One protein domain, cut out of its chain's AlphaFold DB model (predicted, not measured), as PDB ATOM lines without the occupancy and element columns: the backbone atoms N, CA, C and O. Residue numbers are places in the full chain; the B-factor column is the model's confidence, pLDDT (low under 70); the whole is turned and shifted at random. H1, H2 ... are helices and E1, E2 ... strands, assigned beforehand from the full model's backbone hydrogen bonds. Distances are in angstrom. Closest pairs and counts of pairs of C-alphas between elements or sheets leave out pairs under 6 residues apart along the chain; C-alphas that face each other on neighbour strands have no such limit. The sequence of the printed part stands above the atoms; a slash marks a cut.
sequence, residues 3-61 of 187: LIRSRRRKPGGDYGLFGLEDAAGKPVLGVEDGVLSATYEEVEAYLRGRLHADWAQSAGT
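Overview. This is residues 3 to 61 of the 187 residues of the protein "Quercetin dioxygenase-like cupin family protein" of Sphingomonas xinjiangensis (UniProt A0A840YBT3). A small antiparallel sheet, E1 E2 E3, has the first part of a long helix, H1, over one face, while residues 48 to 61 stick out as an arm and the loop 6 to 17 reaches the other way. The 59 printed residues hold E1, E2, E3 and H1 in that order, class mixed, two layers, loose: radius of gyration of the C-alphas 13.9 A, spans 49 by 23 by 13 A.

Along the chain. E1 is residues 3 to 5, from C-alpha 3 at (-43.491, 5.671, 35.838); E2 is 18 to 21; E3 is 27 to 29. H1, residues 40 to 59, is 29.0 A long, ending at (-69.806, -2.501, 32.462).

Arrangement. The strands form a meander, each the antiparallel neighbour of the one before, with N 4 to O 19 at 2.8 A and N 28 to O 20 at 2.8 A within hydrogen-bond range. H1 is on the sheet, height 11.6 A, over E2 and E3; the closest C-alphas of E2 and H1, Phe 18 and Tyr 40, are 6.7 A apart. Every O i to N i+4 pair in H1 is within hydrogen-bond range.

Size, cuts and confidence. The C-alphas farthest apart, Pro 11 and Thr 61, are 50.1 A apart. The printed part has no cut; E1 to E2 is a long link. Model pLDDT is under 70 at residues 11 to 12 and 52 to 61.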
ATOM      1  N   LEU A   3     -44.206   4.995  36.920       90.56
ATOM      2  CA  LEU A   3     -43.491   5.671  35.838       90.56
ATOM      3  C   LEU A   3     -41.993   5.746  36.158       90.56
ATOM      4  O   LEU A   3     -41.601   6.142  37.261       90.56
ATOM      5  N   ILE A   4     -41.165   5.419  35.175       89.56
ATOM      6  CA  ILE A   4     -39.708   5.515  35.212       89.56
ATOM      7  C   ILE A   4     -39.274   6.578  34.213       89.56
ATOM      8  O   ILE A   4     -39.806   6.671  33.111       89.56
ATOM      9  N   ARG A   5     -38.302   7.393  34.621       88.56
ATOM     10  CA  ARG A   5     -37.681   8.425  33.787       88.56
ATOM     11  C   ARG A   5     -36.170   8.292  33.850       88.56
ATOM     12  O   ARG A   5     -35.619   8.115  34.944       88.56
ATOM     13  N   SER A   6     -35.499   8.433  32.714       79.19
ATOM     14  CA  SER A   6     -34.043   8.394  32.698       79.19
ATOM     15  C   SER A   6     -33.475   9.687  33.267       79.19
ATOM     16  O   SER A   6     -33.984  10.787  33.040       79.19
ATOM     17  N   ARG A   7     -32.385   9.559  34.028       76.38
ATOM     18  CA  ARG A   7     -31.579  10.690  34.511       76.38
ATOM     19  C   ARG A   7     -30.226  10.784  33.792       76.38
ATOM     20  O   ARG A   7     -29.422  11.649  34.131       76.38
ATOM     21  N   ARG A   8     -29.946   9.901  32.823       74.31
ATOM     22  CA  ARG A   8     -28.643   9.789  32.146       74.31
ATOM     23  C   ARG A   8     -28.565  10.746  30.956       74.31
ATOM     24  O   ARG A   8     -29.131  10.476  29.912       74.31
ATOM     25  N   ARG A   9     -27.812  11.840  31.084       73.81
ATOM     26  CA  ARG A   9     -27.609  12.849  30.022       73.81
ATOM     27  C   ARG A   9     -26.356  12.575  29.177       73.81
ATOM     28  O   ARG A   9     -25.459  13.410  29.125       73.81
ATOM     29  N   LYS A  10     -26.247  11.386  28.574       73.38
ATOM     30  CA  LYS A  10     -25.164  11.076  27.618       73.38
ATOM     31  C   LYS A  10     -25.669  11.244  26.175       73.38
ATOM     32  O   LYS A  10     -26.835  10.932  25.938       73.38
ATOM     33  N   PRO A  11     -24.840  11.700  25.215       63.62
ATOM     34  CA  PRO A  11     -25.194  11.676  23.793       63.62
ATOM     35  C   PRO A  11     -25.545  10.245  23.359       63.62
ATOM     36  O   PRO A  11     -24.781   9.325  23.642       63.62
ATOM     37  N   GLY A  12     -26.716  10.051  22.743       66.69
ATOM     38  CA  GLY A  12     -27.260   8.722  22.415       66.69
ATOM     39  C   GLY A  12     -27.905   7.968  23.589       66.69
ATOM     40  O   GLY A  12     -28.202   6.786  23.458       66.69
ATOM     41  N   GLY A  13     -28.091   8.621  24.742       71.94
ATOM     42  CA  GLY A  13     -28.811   8.071  25.892       71.94
ATOM     43  C   GLY A  13     -30.324   8.298  25.825       71.94
ATOM     44  O   GLY A  13     -30.827   9.067  25.014       71.94
ATOM     45  N   ASP A  14     -31.042   7.682  26.754       78.81
ATOM     46  CA  ASP A  14     -32.505   7.684  26.884       78.81
ATOM     47  C   ASP A  14     -33.066   8.915  27.628       78.81
ATOM     48  O   ASP A  14     -34.140   8.881  28.235       78.81
ATOM     49  N   TYR A  15     -32.330  10.030  27.628       78.31
ATOM     50  CA  TYR A  15     -32.760  11.242  28.320       78.31
ATOM     51  C   TYR A  15     -34.013  11.835  27.664       78.31
ATOM     52  O   TYR A  15     -33.997  12.180  26.487       78.31
ATOM     53  N   GLY A  16     -35.077  12.011  28.450       80.12
ATOM     54  CA  GLY A  16     -36.378  12.471  27.950       80.12
ATOM     55  C   GLY A  16     -37.326  11.343  27.539       80.12
ATOM     56  O   GLY A  16     -38.478  11.628  27.227       80.12
ATOM     57  N   LEU A  17     -36.871  10.086  27.602       88.25
ATOM     58  CA  LEU A  17     -37.697   8.897  27.421       88.25
ATOM     59  C   LEU A  17     -38.119   8.310  28.774       88.25
ATOM     60  O   LEU A  17     -37.541   8.582  29.839       88.25
ATOM     61  N   PHE A  18     -39.176   7.515  28.715       90.88
ATOM     62  CA  PHE A  18     -39.934   7.004  29.836       90.88
ATOM     63  C   PHE A  18     -40.145   5.501  29.706       90.88
ATOM     64  O   PHE A  18     -40.060   4.919  28.626       90.88
ATOM     65  N   GLY A  19     -40.477   4.893  30.836       92.00
ATOM     66  CA  GLY A  19     -40.955   3.525  30.899       92.00
ATOM     67  C   GLY A  19     -42.021   3.359  31.972       92.00
ATOM     68  O   GLY A  19     -42.119   4.160  32.901       92.00
ATOM     69  N   LEU A  20     -42.831   2.320  31.851       91.12
ATOM     70  CA  LEU A  20     -43.879   1.953  32.797       91.12
ATOM     71  C   LEU A  20     -43.618   0.549  33.318       91.12
ATOM     72  O   LEU A  20     -43.439  -0.380  32.534       91.12
ATOM     73  N   GLU A  21     -43.697   0.394  34.633       91.50
ATOM     74  CA  GLU A  21     -43.715  -0.903  35.304       91.50
ATOM     75  C   GLU A  21     -45.059  -1.141  36.001       91.50
ATOM     76  O   GLU A  21     -45.773  -0.208  36.402       91.50
ATOM     77  N   ASP A  22     -45.427  -2.409  36.167       88.06
ATOM     78  CA  ASP A  22     -46.561  -2.790  37.002       88.06
ATOM     79  C   ASP A  22     -46.230  -2.685  38.506       88.06
ATOM     80  O   ASP A  22     -45.176  -2.199  38.914       88.06
ATOM     81  N   ALA A  23     -47.177  -3.069  39.366       83.81
ATOM     82  CA  ALA A  23     -46.973  -3.015  40.815       83.81
ATOM     83  C   ALA A  23     -45.927  -4.027  41.324       83.81
ATOM     84  O   ALA A  23     -45.412  -3.848  42.424       83.81
ATOM     85  N   ALA A  24     -45.613  -5.058  40.537       87.19
ATOM     86  CA  ALA A  24     -44.590  -6.054  40.835       87.19
ATOM     87  C   ALA A  24     -43.210  -5.673  40.260       87.19
ATOM     88  O   ALA A  24     -42.251  -6.418  40.448       87.19
ATOM     89  N   GLY A  25     -43.095  -4.520  39.584       83.88
ATOM     90  CA  GLY A  25     -41.852  -4.052  38.969       83.88
ATOM     91  C   GLY A  25     -41.563  -4.675  37.603       83.88
ATOM     92  O   GLY A  25     -40.440  -4.589  37.119       83.88
ATOM     93  N   LYS A  26     -42.545  -5.326  36.966       89.00
ATOM     94  CA  LYS A  26     -42.362  -5.883  35.623       89.00
ATOM     95  C   LYS A  26     -42.525  -4.780  34.567       89.00
ATOM     96  O   LYS A  26     -43.505  -4.037  34.653       89.00
ATOM     97  N   PRO A  27     -41.645  -4.702  33.550       90.38
ATOM     98  CA  PRO A  27     -41.818  -3.838  32.385       90.38
ATOM     99  C   PRO A  27     -43.177  -4.010  31.705       90.38
ATOM    100  O   PRO A  27     -43.601  -5.130  31.420       90.38
ATOM    101  N   VAL A  28     -43.842  -2.890  31.427       90.50
ATOM    102  CA  VAL A  28     -45.142  -2.850  30.746       90.50
ATOM    103  C   VAL A  28     -45.109  -2.017  29.466       90.50
ATOM    104  O   VAL A  28     -45.765  -2.382  28.495       90.50
ATOM    105  N   LEU A  29     -44.354  -0.917  29.442       91.88
ATOM    106  CA  LEU A  29     -44.153  -0.106  28.239       91.88
ATOM    107  C   LEU A  29     -42.794   0.587  28.304       91.88
ATOM    108  O   LEU A  29     -42.439   1.114  29.354       91.88
ATOM    109  N   GLY A  30     -42.064   0.629  27.190       89.25
ATOM    110  CA  GLY A  30     -40.888   1.488  27.044       89.25
ATOM    111  C   GLY A  30     -39.701   1.151  27.947       89.25
ATOM    112  O   GLY A  30     -38.929   2.052  28.252       89.25
ATOM    113  N   VAL A  31     -39.575  -0.094  28.420       89.75
ATOM    114  CA  VAL A  31     -38.425  -0.562  29.217       89.75
ATOM    115  C   VAL A  31     -37.888  -1.849  28.597       89.75
ATOM    116  O   VAL A  31     -38.579  -2.867  28.614       89.75
ATOM    117  N   GLU A  32     -36.655  -1.809  28.097       86.00
ATOM    118  CA  GLU A  32     -35.947  -2.969  27.542       86.00
ATOM    119  C   GLU A  32     -34.492  -2.943  28.017       86.00
ATOM    120  O   GLU A  32     -33.811  -1.932  27.868       86.00
ATOM    121  N   ASP A  33     -34.042  -4.006  28.688       82.81
ATOM    122  CA  ASP A  33     -32.687  -4.128  29.256       82.81
ATOM    123  C   ASP A  33     -32.202  -2.898  30.061       82.81
ATOM    124  O   ASP A  33     -31.018  -2.559  30.108       82.81
ATOM    125  N   GLY A  34     -33.135  -2.211  30.729       75.62
ATOM    126  CA  GLY A  34     -32.860  -1.012  31.527       75.62
ATOM    127  C   GLY A  34     -32.670   0.279  30.720       75.62
ATOM    128  O   GLY A  34     -32.286   1.296  31.303       75.62
ATOM    129  N   VAL A  35     -32.942   0.251  29.414       83.12
ATOM    130  CA  VAL A  35     -33.017   1.410  28.519       83.12
ATOM    131  C   VAL A  35     -34.477   1.822  28.357       83.12
ATOM    132  O   VAL A  35     -35.351   0.979  28.137       83.12
ATOM    133  N   LEU A  36     -34.747   3.123  28.491       90.19
ATOM    134  CA  LEU A  36     -36.086   3.673  28.297       90.19
ATOM    135  C   LEU A  36     -36.303   4.105  26.850       90.19
ATOM    136  O   LEU A  36     -35.444   4.762  26.266       90.19
ATOM    137  N   SER A  37     -37.461   3.772  26.286       90.69
ATOM    138  CA  SER A  37     -37.751   4.031  24.870       90.69
ATOM    139  C   SER A  37     -39.071   4.747  24.599       90.69
ATOM    140  O   SER A  37     -39.231   5.276  23.505       90.69
ATOM    141  N   ALA A  38     -39.994   4.825  25.565       91.12
ATOM    142  CA  ALA A  38     -41.291   5.453  25.321       91.12
ATOM    143  C   ALA A  38     -41.238   6.973  25.486       91.12
ATOM    144  O   ALA A  38     -40.613   7.517  26.398       91.12
ATOM    145  N   THR A  39     -41.965   7.672  24.635       90.25
ATOM    146  CA  THR A  39     -42.272   9.092  24.788       90.25
ATOM    147  C   THR A  39     -43.370   9.310  25.832       90.25
ATOM    148  O   THR A  39     -44.061   8.384  26.265       90.25
ATOM    149  N   TYR A  40     -43.551  10.564  26.254       85.56
ATOM    150  CA  TYR A  40     -44.641  10.935  27.159       85.56
ATOM    151  C   TYR A  40     -46.022  10.639  26.553       85.56
ATOM    152  O   TYR A  40     -46.896  10.116  27.242       85.56
ATOM    153  N   GLU A  41     -46.200  10.929  25.264       86.12
ATOM    154  CA  GLU A  41     -47.465  10.728  24.549       86.12
ATOM    155  C   GLU A  41     -47.834   9.242  24.457       86.12
ATOM    156  O   GLU A  41     -48.991   8.874  24.660       86.12
ATOM    157  N   GLU A  42     -46.852   8.365  24.239       88.31
ATOM    158  CA  GLU A  42     -47.062   6.912  24.219       88.31
ATOM    159  C   GLU A  42     -47.445   6.364  25.600       88.31
ATOM    160  O   GLU A  42     -48.351   5.534  25.718       88.31
ATOM    161  N   VAL A  43     -46.803   6.864  26.661       87.38
ATOM    162  CA  VAL A  43     -47.155   6.543  28.055       87.38
ATOM    163  C   VAL A  43     -48.583   6.987  28.368       87.38
ATOM    164  O   VAL A  43     -49.355   6.229  28.962       87.38
ATOM    165  N   GLU A  44     -48.958   8.201  27.969       87.00
ATOM    166  CA  GLU A  44     -50.299   8.733  28.198       87.00
ATOM    167  C   GLU A  44     -51.366   7.935  27.436       87.00
ATOM    168  O   GLU A  44     -52.374   7.530  28.027       87.00
ATOM    169  N   ALA A  45     -51.139   7.657  26.150       87.56
ATOM    170  CA  ALA A  45     -52.049   6.875  25.318       87.56
ATOM    171  C   ALA A  45     -52.278   5.470  25.896       87.56
ATOM    172  O   ALA A  45     -53.421   5.012  25.993       87.56
ATOM    173  N   TYR A  46     -51.209   4.818  26.360       87.69
ATOM    174  CA  TYR A  46     -51.282   3.507  26.999       87.69
ATOM    175  C   TYR A  46     -52.148   3.525  28.271       87.69
ATOM    176  O   TYR A  46     -53.028   2.676  28.447       87.69
ATOM    177  N   LEU A  47     -51.946   4.511  29.152       86.62
ATOM    178  CA  LEU A  47     -52.712   4.631  30.397       86.62
ATOM    179  C   LEU A  47     -54.196   4.929  30.138       86.62
ATOM    180  O   LEU A  47     -55.060   4.338  30.789       86.62
ATOM    181  N   ARG A  48     -54.503   5.795  29.163       83.31
ATOM    182  CA  ARG A  48     -55.889   6.104  28.770       83.31
ATOM    183  C   ARG A  48     -56.598   4.892  28.163       83.31
ATOM    184  O   ARG A  48     -57.748   4.632  28.514       83.31
ATOM    185  N   GLY A  49     -55.918   4.126  27.308       80.62
ATOM    186  CA  GLY A  49     -56.466   2.903  26.716       80.62
ATOM    187  C   GLY A  49     -56.804   1.842  27.766       80.62
ATOM    188  O   GLY A  49     -57.874   1.235  27.716       80.62
ATOM    189  N   ARG A  50     -55.938   1.670  28.773       77.88
ATOM    190  CA  ARG A  50     -56.178   0.728  29.873       77.88
ATOM    191  C   ARG A  50     -57.354   1.142  30.757       77.88
ATOM    192  O   ARG A  50     -58.194   0.304  31.060       77.88
ATOM    193  N   LEU A  51     -57.457   2.427  31.112       70.50
ATOM    194  CA  LEU A  51     -58.596   2.939  31.882       70.50
ATOM    195  C   LEU A  51     -59.925   2.677  31.152       70.50
ATOM    196  O   LEU A  51     -60.899   2.246  31.767       70.50
ATOM    197  N   HIS A  52     -59.946   2.878  29.831       62.81
ATOM    198  CA  HIS A  52     -61.110   2.574  29.000       62.81
ATOM    199  C   HIS A  52     -61.454   1.077  28.973       62.81
ATOM    200  O   HIS A  52     -62.635   0.727  29.032       62.81
ATOM    201  N   ALA A  53     -60.453   0.195  28.911       62.84
ATOM    202  CA  ALA A  53     -60.655  -1.253  28.935       62.84
ATOM    203  C   ALA A  53     -61.185  -1.746  30.295       62.84
ATOM    204  O   ALA A  53     -62.147  -2.514  30.332       62.84
ATOM    205  N   ASP A  54     -60.634  -1.244  31.404       63.38
ATOM    206  CA  ASP A  54     -61.070  -1.596  32.761       63.38
ATOM    207  C   ASP A  54     -62.517  -1.123  33.031       63.38
ATOM    208  O   ASP A  54     -63.315  -1.820  33.671       63.38
ATOM    209  N   TRP A  55     -62.901   0.039  32.486       56.25
ATOM    210  CA  TRP A  55     -64.284   0.528  32.530       56.25
ATOM    211  C   TRP A  55     -65.239  -0.304  31.669       56.25
ATOM    212  O   TRP A  55     -66.322  -0.660  32.137       56.25
ATOM    213  N   ALA A  56     -64.846  -0.671  30.448       58.56
ATOM    214  CA  ALA A  56     -65.664  -1.517  29.577       58.56
ATOM    215  C   ALA A  56     -65.884  -2.922  30.173       58.56
ATOM    216  O   ALA A  56     -66.983  -3.471  30.095       58.56
ATOM    217  N   GLN A  57     -64.872  -3.480  30.841       57.81
ATOM    218  CA  GLN A  57     -64.957  -4.778  31.514       57.81
ATOM    219  C   GLN A  57     -65.836  -4.727  32.779       57.81
ATOM    220  O   GLN A  57     -66.580  -5.669  33.065       57.81
ATOM    221  N   SER A  58     -65.836  -3.595  33.490       54.47
ATOM    222  CA  SER A  58     -66.738  -3.356  34.627       54.47
ATOM    223  C   SER A  58     -68.203  -3.217  34.196       54.47
ATOM    224  O   SER A  58     -69.097  -3.686  34.899       54.47
ATOM    225  N   ALA A  59     -68.459  -2.639  33.019       56.56
ATOM    226  CA  ALA A  59     -69.806  -2.501  32.462       56.56
ATOM    227  C   ALA A  59     -70.396  -3.825  31.926       56.56
ATOM    228  O   ALA A  59     -71.613  -3.954  31.828       56.56
ATOM    229  N   GLY A  60     -69.549  -4.809  31.596       56.25
ATOM    230  CA  GLY A  60     -69.952  -6.106  31.034       56.25
ATOM    231  C   GLY A  60     -70.080  -7.259  32.039       56.25
ATOM    232  O   GLY A  60     -70.376  -8.385  31.639       56.25
ATOM    233  N   THR A  61     -69.847  -7.028  33.334       52.09
ATOM    234  CA  THR A  61     -69.972  -8.093  34.343       52.09
ATOM    235  C   THR A  61     -71.458  -8.360  34.628       52.09
ATOM    236  O   THR A  61     -72.179  -7.406  34.931       52.09
TER     237      THR A  61